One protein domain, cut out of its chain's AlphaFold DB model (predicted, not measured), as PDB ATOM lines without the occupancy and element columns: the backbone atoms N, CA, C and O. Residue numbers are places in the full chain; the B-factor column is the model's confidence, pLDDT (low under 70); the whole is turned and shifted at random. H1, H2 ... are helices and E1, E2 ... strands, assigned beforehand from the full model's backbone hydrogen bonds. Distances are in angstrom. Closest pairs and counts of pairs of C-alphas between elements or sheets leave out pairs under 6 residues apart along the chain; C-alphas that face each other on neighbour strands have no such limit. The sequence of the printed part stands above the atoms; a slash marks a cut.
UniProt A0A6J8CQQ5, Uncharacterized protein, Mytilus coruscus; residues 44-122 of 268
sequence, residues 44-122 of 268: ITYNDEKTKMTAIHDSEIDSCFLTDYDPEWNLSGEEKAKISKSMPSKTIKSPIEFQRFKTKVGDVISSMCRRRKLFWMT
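This is residues 44 to 122 of the 268 residues of an uncharacterized protein of Mytilus coruscus (UniProt A0A6J8CQQ5). A sheet of four strands stands in the middle, with H1 across one face and the short helix H3 along the other; H2 packs on H3 and only grazes the sheet with its residues 104 to 105. H1 and H2 lie far out at opposite ends of the whole, and the two C-alphas farthest apart, those of Glu 78 in H1 and Ile 96 in H2, are 33.4 A apart. The printed part has 79 residues, with three named helices and four named strands in the order E1, E2, E3, H1, H2, H3, E4. The sheet's order is E1, E2, E3, E4; it is mixed, with only E3 and E4 parallel, and the class is mixed, helices and strands. The whole is compact, with a radius of gyration of the C-alphas of 11.7 A and a rounded outline of 32 by 27 by 20 A.

E1, residues 44 to 48, and E2, residues 53 to 58, form an antiparallel hairpin, with N 46 and O 55 2.8 A apart, within hydrogen-bond range. E2 and E3, residues 63 to 68, form another, with N 56 and O 65 at 2.9 A. E1, E2 and E3 are a meander, each strand the antiparallel neighbour of the one before. H1, residues 77 to 86, is on the sheet at a height of 9.7 A, over E3, and runs across the strands at 85 degrees to E3 on the local plane. H2, residues 95 to 105, touches H3, residues 107 to 112, closest at the C-alphas of Lys 102 and Ser 110, 5.1 A apart; they run opposite ways at a steep tilt of 69 degrees, only just short of about perpendicular. H3 is on the sheet, on the opposite face from H1, at a height of 9.1 A over the sheet; it lies over E2 and runs along the strands, at 12 degrees to E2 on the local plane. E4, residues 117 to 121, is parallel to E3, with N 66 and O 119 at 2.9 A. E3, the three helices and E4 form a strand-helix-strand unit, two parallel neighbour strands with helices between them in the chain. In H1, H2 and H3 every O i to N i+4 pair is within hydrogen-bond range.

E1 begins at C-alpha 44, (378.199, 252.878, 165.938), and is 13.1 A long. E2 is 16.4 A and E3 17.0 A. H1 is 14.3 A, H2 15.1 A, H3 8.7 A. E4 is 12.9 A and ends at C-alpha 121, (368.586, 252.937, 179.632).

The C-alphas farthest apart, those of Glu 78 and Ile 96, are 33.4 A apart. The printed part has no cut and no long link. The mean pLDDT of the printed part is 96.5, and no printed residue is under 70.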
ATOM      1  N   ILE A  44     377.255 253.902 165.497       94.31
ATOM      2  CA  ILE A  44     378.199 252.878 165.938       94.31
ATOM      3  C   ILE A  44     377.613 252.206 167.178       94.31
ATOM      4  O   ILE A  44     377.315 252.877 168.168       94.31
ATOM      5  N   THR A  45     377.445 250.885 167.131       96.25
ATOM      6  CA  THR A  45     377.070 250.071 168.295       96.25
ATOM      7  C   THR A  45     378.307 249.343 168.806       96.25
ATOM      8  O   THR A  45     379.020 248.708 168.035       96.25
ATOM      9  N   TYR A  46     378.551 249.412 170.111       97.31
ATOM     10  CA  TYR A  46     379.662 248.734 170.765       97.31
ATOM     11  C   TYR A  46     379.174 247.935 171.972       97.31
ATOM     12  O   TYR A  46     378.477 248.459 172.841       97.31
ATOM     13  N   ASN A  47     379.585 246.671 172.029       97.44
ATOM     14  CA  ASN A  47     379.259 245.728 173.091       97.44
ATOM     15  C   ASN A  47     380.536 245.376 173.859       97.44
ATOM     16  O   ASN A  47     381.483 244.855 173.271       97.44
ATOM     17  N   ASP A  48     380.557 245.631 175.165       97.12
ATOM     18  CA  ASP A  48     381.677 245.291 176.040       97.12
ATOM     19  C   ASP A  48     381.281 244.176 177.013       97.12
ATOM     20  O   ASP A  48     380.590 244.383 178.018       97.12
ATOM     21  N   GLU A  49     381.752 242.965 176.725       96.62
ATOM     22  CA  GLU A  49     381.523 241.790 177.563       96.62
ATOM     23  C   GLU A  49     382.176 241.880 178.943       96.62
ATOM     24  O   GLU A  49     381.683 241.244 179.884       96.62
ATOM     25  N   LYS A  50     383.271 242.637 179.076       96.69
ATOM     26  CA  LYS A  50     384.041 242.749 180.317       96.69
ATOM     27  C   LYS A  50     383.337 243.662 181.308       96.69
ATOM     28  O   LYS A  50     383.230 243.320 182.483       96.69
ATOM     29  N   THR A  51     382.859 244.812 180.840       97.00
ATOM     30  CA  THR A  51     382.137 245.777 181.687       97.00
ATOM     31  C   THR A  51     380.639 245.501 181.766       97.00
ATOM     32  O   THR A  51     379.953 246.118 182.576       97.00
ATOM     33  N   LYS A  52     380.143 244.534 180.980       97.44
ATOM     34  CA  LYS A  52     378.722 244.193 180.854       97.44
ATOM     35  C   LYS A  52     377.878 245.403 180.451       97.44
ATOM     36  O   LYS A  52     376.798 245.627 180.993       97.44
ATOM     37  N   MET A  53     378.358 246.134 179.449       97.69
ATOM     38  CA  MET A  53     377.717 247.336 178.930       97.69
ATOM     39  C   MET A  53     377.569 247.269 177.412       97.69
ATOM     40  O   MET A  53     378.464 246.796 176.713       97.69
ATOM     41  N   THR A  54     376.470 247.822 176.910       97.31
ATOM     42  CA  THR A  54     376.284 248.114 175.486       97.31
ATOM     43  C   THR A  54     376.084 249.614 175.306       97.31
ATOM     44  O   THR A  54     375.380 250.259 176.088       97.31
ATOM     45  N   ALA A  55     376.713 250.175 174.274       98.00
ATOM     46  CA  ALA A  55     376.614 251.582 173.924       98.00
ATOM     47  C   ALA A  55     376.279 251.766 172.442       98.00
ATOM     48  O   ALA A  55     376.880 251.130 171.581       98.00
ATOM     49  N   ILE A  56     375.361 252.683 172.144       97.19
ATOM     50  CA  ILE A  56     375.058 253.134 170.784       97.19
ATOM     51  C   ILE A  56     375.422 254.615 170.703       97.19
ATOM     52  O   ILE A  56     374.815 255.439 171.390       97.19
ATOM     53  N   HIS A  57     376.406 254.948 169.876       96.94
ATOM     54  CA  HIS A  57     376.741 256.323 169.521       96.94
ATOM     55  C   HIS A  57     375.972 256.721 168.269       96.94
ATOM     56  O   HIS A  57     375.998 256.006 167.270       96.94
ATOM     57  N   ASP A  58     375.303 257.864 168.345       96.25
ATOM     58  CA  ASP A  58     374.569 258.458 167.240       96.25
ATOM     59  C   ASP A  58     375.122 259.859 166.965       96.25
ATOM     60  O   ASP A  58     375.031 260.759 167.813       96.25
ATOM     61  N   SER A  59     375.743 260.024 165.798       94.50
ATOM     62  CA  SER A  59     376.371 261.284 165.407       94.50
ATOM     63  C   SER A  59     375.364 262.355 164.997       94.50
ATOM     64  O   SER A  59     375.684 263.534 165.128       94.50
ATOM     65  N   GLU A  60     374.170 261.980 164.529       93.25
ATOM     66  CA  GLU A  60     373.157 262.933 164.050       93.25
ATOM     67  C   GLU A  60     372.574 263.746 165.206       93.25
ATOM     68  O   GLU A  60     372.362 264.954 165.094       93.25
ATOM     69  N   ILE A  61     372.357 263.094 166.350       94.38
ATOM     70  CA  ILE A  61     371.771 263.719 167.547       94.38
ATOM     71  C   ILE A  61     372.783 263.977 168.669       94.38
ATOM     72  O   ILE A  61     372.386 264.324 169.788       94.38
ATOM     73  N   ASP A  62     374.081 263.824 168.396       95.81
ATOM     74  CA  ASP A  62     375.174 264.119 169.335       95.81
ATOM     75  C   ASP A  62     375.018 263.396 170.695       95.81
ATOM     76  O   ASP A  62     375.195 263.963 171.784       95.81
ATOM     77  N   SER A  63     374.601 262.128 170.641       97.69
ATOM     78  CA  SER A  63     374.126 261.389 171.815       97.69
ATOM     79  C   SER A  63     374.688 259.971 171.895       97.69
ATOM     80  O   SER A  63     374.966 259.322 170.890       97.69
ATOM     81  N   CYS A  64     374.845 259.485 173.125       98.12
ATOM     82  CA  CYS A  64     375.251 258.124 173.448       98.12
ATOM     83  C   CYS A  64     374.183 257.462 174.322       98.12
ATOM     84  O   CYS A  64     373.875 257.946 175.416       98.12
ATOM     85  N   PHE A  65     373.655 256.335 173.861       97.88
ATOM     86  CA  PHE A  65     372.685 255.520 174.586       97.88
ATOM     87  C   PHE A  65     373.410 254.345 175.224       97.88
ATOM     88  O   PHE A  65     374.159 253.647 174.550       97.88
ATOM     89  N   LEU A  66     373.216 254.152 176.522       97.88
ATOM     90  CA  LEU A  66     373.932 253.170 177.334       97.88
ATOM     91  C   LEU A  66     372.919 252.235 177.986       97.88
ATOM     92  O   LEU A  66     371.965 252.717 178.589       97.88
ATOM     93  N   THR A  67     373.144 250.928 177.919       97.00
ATOM     94  CA  THR A  67     372.326 249.908 178.594       97.00
ATOM     95  C   THR A  67     373.217 248.837 179.216       97.00
ATOM     96  O   THR A  67     374.398 248.717 178.877       97.00
ATOM     97  N   ASP A  68     372.642 248.046 180.119       96.50
ATOM     98  CA  ASP A  68     373.231 246.774 180.541       96.50
ATOM     99  C   ASP A  68     373.458 245.873 179.315       96.50
ATOM    100  O   ASP A  68     372.671 245.939 178.370       96.50
ATOM    101  N   TYR A  69     374.506 245.042 179.341       96.06
ATOM    102  CA  TYR A  69     374.941 244.207 178.212       96.06
ATOM    103  C   TYR A  69     373.784 243.520 177.483       96.06
ATOM    104  O   TYR A  69     373.109 242.643 178.031       96.06
ATOM    105  N   ASP A  70     373.596 243.917 176.230       95.88
ATOM    106  CA  ASP A  70     372.603 243.362 175.326       95.88
ATOM    107  C   ASP A  70     373.130 243.471 173.885       95.88
ATOM    108  O   ASP A  70     373.020 244.533 173.267       95.88
ATOM    109  N   PRO A  71     373.752 242.405 173.350       94.25
ATOM    110  CA  PRO A  71     374.399 242.446 172.042       94.25
ATOM    111  C   PRO A  71     373.409 242.595 170.882       94.25
ATOM    112  O   PRO A  71     373.809 243.028 169.802       94.25
ATOM    113  N   GLU A  72     372.132 242.279 171.108       93.69
ATOM    114  CA  GLU A  72     371.051 242.413 170.126       93.69
ATOM    115  C   GLU A  72     370.354 243.777 170.217       93.69
ATOM    116  O   GLU A  72     369.406 244.059 169.479       93.69
ATOM    117  N   TRP A  73     370.808 244.649 171.120       93.62
ATOM    118  CA  TRP A  73     370.141 245.912 171.356       93.62
ATOM    119  C   TRP A  73     370.284 246.872 170.180       93.62
ATOM    120  O   TRP A  73     371.372 247.321 169.809       93.62
ATOM    121  N   ASN A  74     369.138 247.243 169.622       92.69
ATOM    122  CA  ASN A  74     369.039 248.138 168.491       92.69
ATOM    123  C   ASN A  74     367.893 249.127 168.738       92.69
ATOM    124  O   ASN A  74     366.765 248.716 168.978       92.69
ATOM    125  N   LEU A  75     368.183 250.430 168.688       92.69
ATOM    126  CA  LEU A  75     367.177 251.490 168.728       92.69
ATOM    127  C   LEU A  75     366.941 252.060 167.330       92.69
ATOM    128  O   LEU A  75     367.892 252.498 166.676       92.69
ATOM    129  N   SER A  76     365.690 252.120 166.891       94.06
ATOM    130  CA  SER A  76     365.307 252.880 165.694       94.06
ATOM    131  C   SER A  76     365.509 254.393 165.895       94.06
ATOM    132  O   SER A  76     365.599 254.884 167.024       94.06
ATOM    133  N   GLY A  77     365.576 255.163 164.802       92.81
ATOM    134  CA  GLY A  77     365.684 256.629 164.871       92.81
ATOM    135  C   GLY A  77     364.527 257.276 165.648       92.81
ATOM    136  O   GLY A  77     364.741 258.177 166.460       92.81
ATOM    137  N   GLU A  78     363.306 256.757 165.482       93.88
ATOM    138  CA  GLU A  78     362.116 257.235 166.195       93.88
ATOM    139  C   GLU A  78     362.193 256.981 167.705       93.88
ATOM    140  O   GLU A  78     361.895 257.874 168.506       93.88
ATOM    141  N   GLU A  79     362.642 255.791 168.118       94.81
ATOM    142  CA  GLU A  79     362.831 255.460 169.533       94.81
ATOM    143  C   GLU A  79     363.889 256.352 170.171       94.81
ATOM    144  O   GLU A  79     363.650 256.902 171.247       94.81
ATOM    145  N   LYS A  80     365.023 256.572 169.494       95.00
ATOM    146  CA  LYS A  80     366.067 257.496 169.964       95.00
ATOM    147  C   LYS A  80     365.515 258.905 170.153       95.00
ATOM    148  O   LYS A  80     365.766 259.527 171.189       95.00
ATOM    149  N   ALA A  81     364.729 259.407 169.198       94.06
ATOM    150  CA  ALA A  81     364.096 260.719 169.298       94.06
ATOM    151  C   ALA A  81     363.101 260.783 170.469       94.06
ATOM    152  O   ALA A  81     363.070 261.770 171.209       94.06
ATOM    153  N   LYS A  82     362.321 259.717 170.684       95.69
ATOM    154  CA  LYS A  82     361.389 259.599 171.812       95.69
ATOM    155  C   LYS A  82     362.123 259.583 173.152       95.69
ATOM    156  O   LYS A  82     361.735 260.315 174.062       95.69
ATOM    157  N   ILE A  83     363.197 258.807 173.278       96.19
ATOM    158  CA  ILE A  83     364.046 258.751 174.478       96.19
ATOM    159  C   ILE A  83     364.676 260.119 174.738       96.19
ATOM    160  O   ILE A  83     364.595 260.623 175.853       96.19
ATOM    161  N   SER A  84     365.206 260.765 173.699       95.56
ATOM    162  CA  SER A  84     365.852 262.077 173.812       95.56
ATOM    163  C   SER A  84     364.904 263.176 174.294       95.56
ATOM    164  O   SER A  84     365.342 264.122 174.943       95.56
ATOM    165  N   LYS A  85     363.606 263.049 173.994       96.88
ATOM    166  CA  LYS A  85     362.559 263.968 174.460       96.88
ATOM    167  C   LYS A  85     362.019 263.615 175.849       96.88
ATOM    168  O   LYS A  85     361.610 264.513 176.574       96.88
ATOM    169  N   SER A  86     361.962 262.330 176.195       96.12
ATOM    170  CA  SER A  86     361.272 261.849 177.405       96.12
ATOM    171  C   SER A  86     362.188 261.611 178.603       96.12
ATOM    172  O   SER A  86     361.725 261.692 179.738       96.12
ATOM    173  N   MET A  87     363.472 261.324 178.381       96.56
ATOM    174  CA  MET A  87     364.430 261.031 179.444       96.56
ATOM    175  C   MET A  87     365.431 262.177 179.627       96.56
ATOM    176  O   MET A  87     365.896 262.756 178.643       96.56
ATOM    177  N   PRO A  88     365.825 262.497 180.872       96.81
ATOM    178  CA  PRO A  88     366.883 263.465 181.107       96.81
ATOM    179  C   PRO A  88     368.223 262.908 180.614       96.81
ATOM    180  O   PRO A  88     368.598 261.776 180.924       96.81
ATOM    181  N   SER A  89     368.966 263.728 179.874       97.44
ATOM    182  CA  SER A  89     370.342 263.412 179.486       97.44
ATOM    183  C   SER A  89     371.337 263.917 180.526       97.44
ATOM    184  O   SER A  89     371.110 264.933 181.188       97.44
ATOM    185  N   LYS A  90     372.473 263.227 180.654       97.88
ATOM    186  CA  LYS A  90     373.612 263.687 181.456       97.88
ATOM    187  C   LYS A  90     374.797 263.979 180.543       97.88
ATOM    188  O   LYS A  90     375.220 263.112 179.790       97.88
ATOM    189  N   THR A  91     375.387 265.163 180.650       97.88
ATOM    190  CA  THR A  91     376.661 265.481 179.986       97.88
ATOM    191  C   THR A  91     377.764 265.538 181.028       97.88
ATOM    192  O   THR A  91     377.679 266.293 181.995       97.88
ATOM    193  N   ILE A  92     378.818 264.749 180.831       97.81
ATOM    194  CA  ILE A  92     379.962 264.717 181.742       97.81
ATOM    195  C   ILE A  92     380.903 265.871 181.402       97.81
ATOM    196  O   ILE A  92     381.550 265.863 180.353       97.81
ATOM    197  N   LYS A  93     380.988 266.856 182.301       96.69
ATOM    198  CA  LYS A  93     381.864 268.030 182.141       96.69
ATOM    199  C   LYS A  93     383.143 267.923 182.970       96.69
ATOM    200  O   LYS A  93     384.197 268.377 182.533       96.69
ATOM    201  N   SER A  94     383.058 267.325 184.158       97.88
ATOM    202  CA  SER A  94     384.185 267.244 185.088       97.88
ATOM    203  C   SER A  94     385.130 266.081 184.749       97.88
ATOM    204  O   SER A  94     384.657 264.961 184.534       97.88
ATOM    205  N   PRO A  95     386.464 266.284 184.780       97.62
ATOM    206  CA  PRO A  95     387.435 265.199 184.628       97.62
ATOM    207  C   PRO A  95     387.258 264.078 185.660       97.62
ATOM    208  O   PRO A  95     387.427 262.908 185.327       97.62
ATOM    209  N   ILE A  96     386.875 264.416 186.897       98.12
ATOM    210  CA  ILE A  96     386.664 263.434 187.973       98.12
ATOM    211  C   ILE A  96     385.441 262.564 187.665       98.12
ATOM    212  O   ILE A  96     385.487 261.343 187.802       98.12
ATOM    213  N   GLU A  97     384.349 263.179 187.205       98.00
ATOM    214  CA  GLU A  97     383.167 262.435 186.762       98.00
ATOM    215  C   GLU A  97     383.477 261.551 185.553       98.00
ATOM    216  O   GLU A  97     382.993 260.423 185.485       98.00
ATOM    217  N   PHE A  98     384.322 262.027 184.632       98.19
ATOM    218  CA  PHE A  98     384.750 261.245 183.477       98.19
ATOM    219  C   PHE A  98     385.561 260.014 183.881       98.19
ATOM    220  O   PHE A  98     385.319 258.941 183.343       98.19
ATOM    221  N   GLN A  99     386.454 260.120 184.868       98.31
ATOM    222  CA  GLN A  99     387.182 258.951 185.377       98.31
ATOM    223  C   GLN A  99     386.253 257.931 186.045       98.31
ATOM    224  O   GLN A  99     386.390 256.725 185.824       98.31
ATOM    225  N   ARG A 100     385.253 258.392 186.811       98.12
ATOM    226  CA  ARG A 100     384.227 257.505 187.391       98.12
ATOM    227  C   ARG A 100     383.406 256.813 186.307       98.12
ATOM    228  O   ARG A 100     383.150 255.617 186.401       98.12
ATOM    229  N   PHE A 101     383.019 257.552 185.273       98.12
ATOM    230  CA  PHE A 101     382.317 257.004 184.119       98.12
ATOM    231  C   PHE A 101     383.166 255.966 183.390       98.12
ATOM    232  O   PHE A 101     382.708 254.843 183.217       98.12
ATOM    233  N   LYS A 102     384.421 256.295 183.070       97.94
ATOM    234  CA  LYS A 102     385.393 255.397 182.442       97.94
ATOM    235  C   LYS A 102     385.571 254.094 183.221       97.94
ATOM    236  O   LYS A 102     385.511 253.024 182.632       97.94
ATOM    237  N   THR A 103     385.685 254.175 184.545       97.94
ATOM    238  CA  THR A 103     385.783 252.985 185.411       97.94
ATOM    239  C   THR A 103     384.534 252.100 185.325       97.94
ATOM    240  O   THR A 103     384.634 250.885 185.449       97.94
ATOM    241  N   LYS A 104     383.355 252.696 185.101       97.56
ATOM    242  CA  LYS A 104     382.080 251.975 185.016       97.56
ATOM    243  C   LYS A 104     381.843 251.333 183.647       97.56
ATOM    244  O   LYS A 104     381.366 250.208 183.599       97.56
ATOM    245  N   VAL A 105     382.112 252.055 182.556       97.81
ATOM    246  CA  VAL A 105     381.744 251.623 181.190       97.81
ATOM    247  C   VAL A 105     382.910 251.092 180.364       97.81
ATOM    248  O   VAL A 105     382.695 250.582 179.274       97.81
ATOM    249  N   GLY A 106     384.142 251.230 180.847       98.00
ATOM    250  CA  GLY A 106     385.336 250.837 180.110       98.00
ATOM    251  C   GLY A 106     385.859 251.917 179.166       98.00
ATOM    252  O   GLY A 106     385.213 252.927 178.872       98.00
ATOM    253  N   ASP A 107     387.085 251.702 178.698       97.75
ATOM    254  CA  ASP A 107     387.868 252.706 177.982       97.75
ATOM    255  C   ASP A 107     387.244 253.066 176.632       97.75
ATOM    256  O   ASP A 107     387.088 254.252 176.330       97.75
ATOM    257  N   VAL A 108     386.815 252.063 175.864       97.69
ATOM    258  CA  VAL A 108     386.266 252.246 174.514       97.69
ATOM    259  C   VAL A 108     384.954 253.027 174.554       97.69
ATOM    260  O   VAL A 108     384.852 254.082 173.926       97.69
ATOM    261  N   ILE A 109     383.989 252.588 175.372       97.75
ATOM    262  CA  ILE A 109     382.703 253.284 175.537       97.75
ATOM    263  C   ILE A 109     382.927 254.701 176.074       97.75
ATOM    264  O   ILE A 109     382.313 255.656 175.595       97.75
ATOM    265  N   SER A 110     383.839 254.871 177.040       98.06
ATOM    266  CA  SER A 110     384.104 256.194 177.608       98.06
ATOM    267  C   SER A 110     384.686 257.177 176.595       98.06
ATOM    268  O   SER A 110     384.342 258.361 176.625       98.06
ATOM    269  N   SER A 111     385.536 256.691 175.688       97.56
ATOM    270  CA  SER A 111     386.117 257.480 174.607       97.56
ATOM    271  C   SER A 111     385.052 257.863 173.578       97.56
ATOM    272  O   SER A 111     384.911 259.041 173.252       97.56
ATOM    273  N   MET A 112     384.243 256.889 173.149       96.56
ATOM    274  CA  MET A 112     383.174 257.075 172.162       96.56
ATOM    275  C   MET A 112     382.106 258.069 172.637       96.56
ATOM    276  O   MET A 112     381.651 258.923 171.881       96.56
ATOM    277  N   CYS A 113     381.737 258.008 173.917       97.56
ATOM    278  CA  CYS A 113     380.700 258.858 174.497       97.56
ATOM    279  C   CYS A 113     381.237 260.160 175.124       97.56
ATOM    280  O   CYS A 113     380.521 260.863 175.848       97.56
ATOM    281  N   ARG A 114     382.511 260.502 174.900       96.44
ATOM    282  CA  ARG A 114     383.152 261.664 175.527       96.44
ATOM    283  C   ARG A 114     382.506 262.969 175.054       96.44
ATOM    284  O   ARG A 114     382.447 263.238 173.864       96.44
ATOM    285  N   ARG A 115     382.091 263.819 176.007       95.94
ATOM    286  CA  ARG A 115     381.424 265.127 175.778       95.94
ATOM    287  C   ARG A 115     380.054 265.060 175.083       95.94
ATOM    288  O   ARG A 115     379.491 266.111 174.804       95.94
ATOM    289  N   ARG A 116     379.497 263.868 174.864       97.56
ATOM    290  CA  ARG A 116     378.168 263.671 174.268       97.56
ATOM    291  C   ARG A 116     377.067 263.712 175.335       97.56
ATOM    292  O   ARG A 116     377.344 263.643 176.540       97.56
ATOM    293  N   LYS A 117     375.808 263.807 174.904       98.25
ATOM    294  CA  LYS A 117     374.647 263.605 175.786       98.25
ATOM    295  C   LYS A 117     374.504 262.119 176.100       98.25
ATOM    296  O   LYS A 117     374.408 261.308 175.188       98.25
ATOM    297  N   LEU A 118     374.502 261.757 177.379       98.31
ATOM    298  CA  LEU A 118     374.377 260.366 177.812       98.31
ATOM    299  C   LEU A 118     372.942 260.071 178.233       98.31
ATOM    300  O   LEU A 118     372.406 260.750 179.113       98.31
ATOM    301  N   PHE A 119     372.366 259.021 177.658       98.06
ATOM    302  CA  PHE A 119     371.071 258.471 178.045       98.06
ATOM    303  C   PHE A 119     371.283 257.078 178.619       98.06
ATOM    304  O   PHE A 119     371.745 256.176 177.922       98.06
ATOM    305  N   TRP A 120     370.978 256.906 179.904       96.75
ATOM    306  CA  TRP A 120     371.125 255.618 180.572       96.75
ATOM    307  C   TRP A 120     369.797 254.871 180.559       96.75
ATOM    308  O   TRP A 120     368.849 255.253 181.242       96.75
ATOM    309  N   MET A 121     369.740 253.802 179.783       94.88
ATOM    310  CA  MET A 121     368.586 252.937 179.632       94.88
ATOM    311  C   MET A 121     368.808 251.704 180.491       94.88
ATOM    312  O   MET A 121     369.436 250.736 180.086       94.88
ATOM    313  N   THR A 122     368.306 251.734 181.719       88.50
ATOM    314  CA  THR A 122     368.111 250.482 182.446       88.50
ATOM    315  C   THR A 122     366.914 249.796 181.813       88.50
ATOM    316  O   THR A 122     365.833 250.399 181.813       88.50
TER     317      THR A 122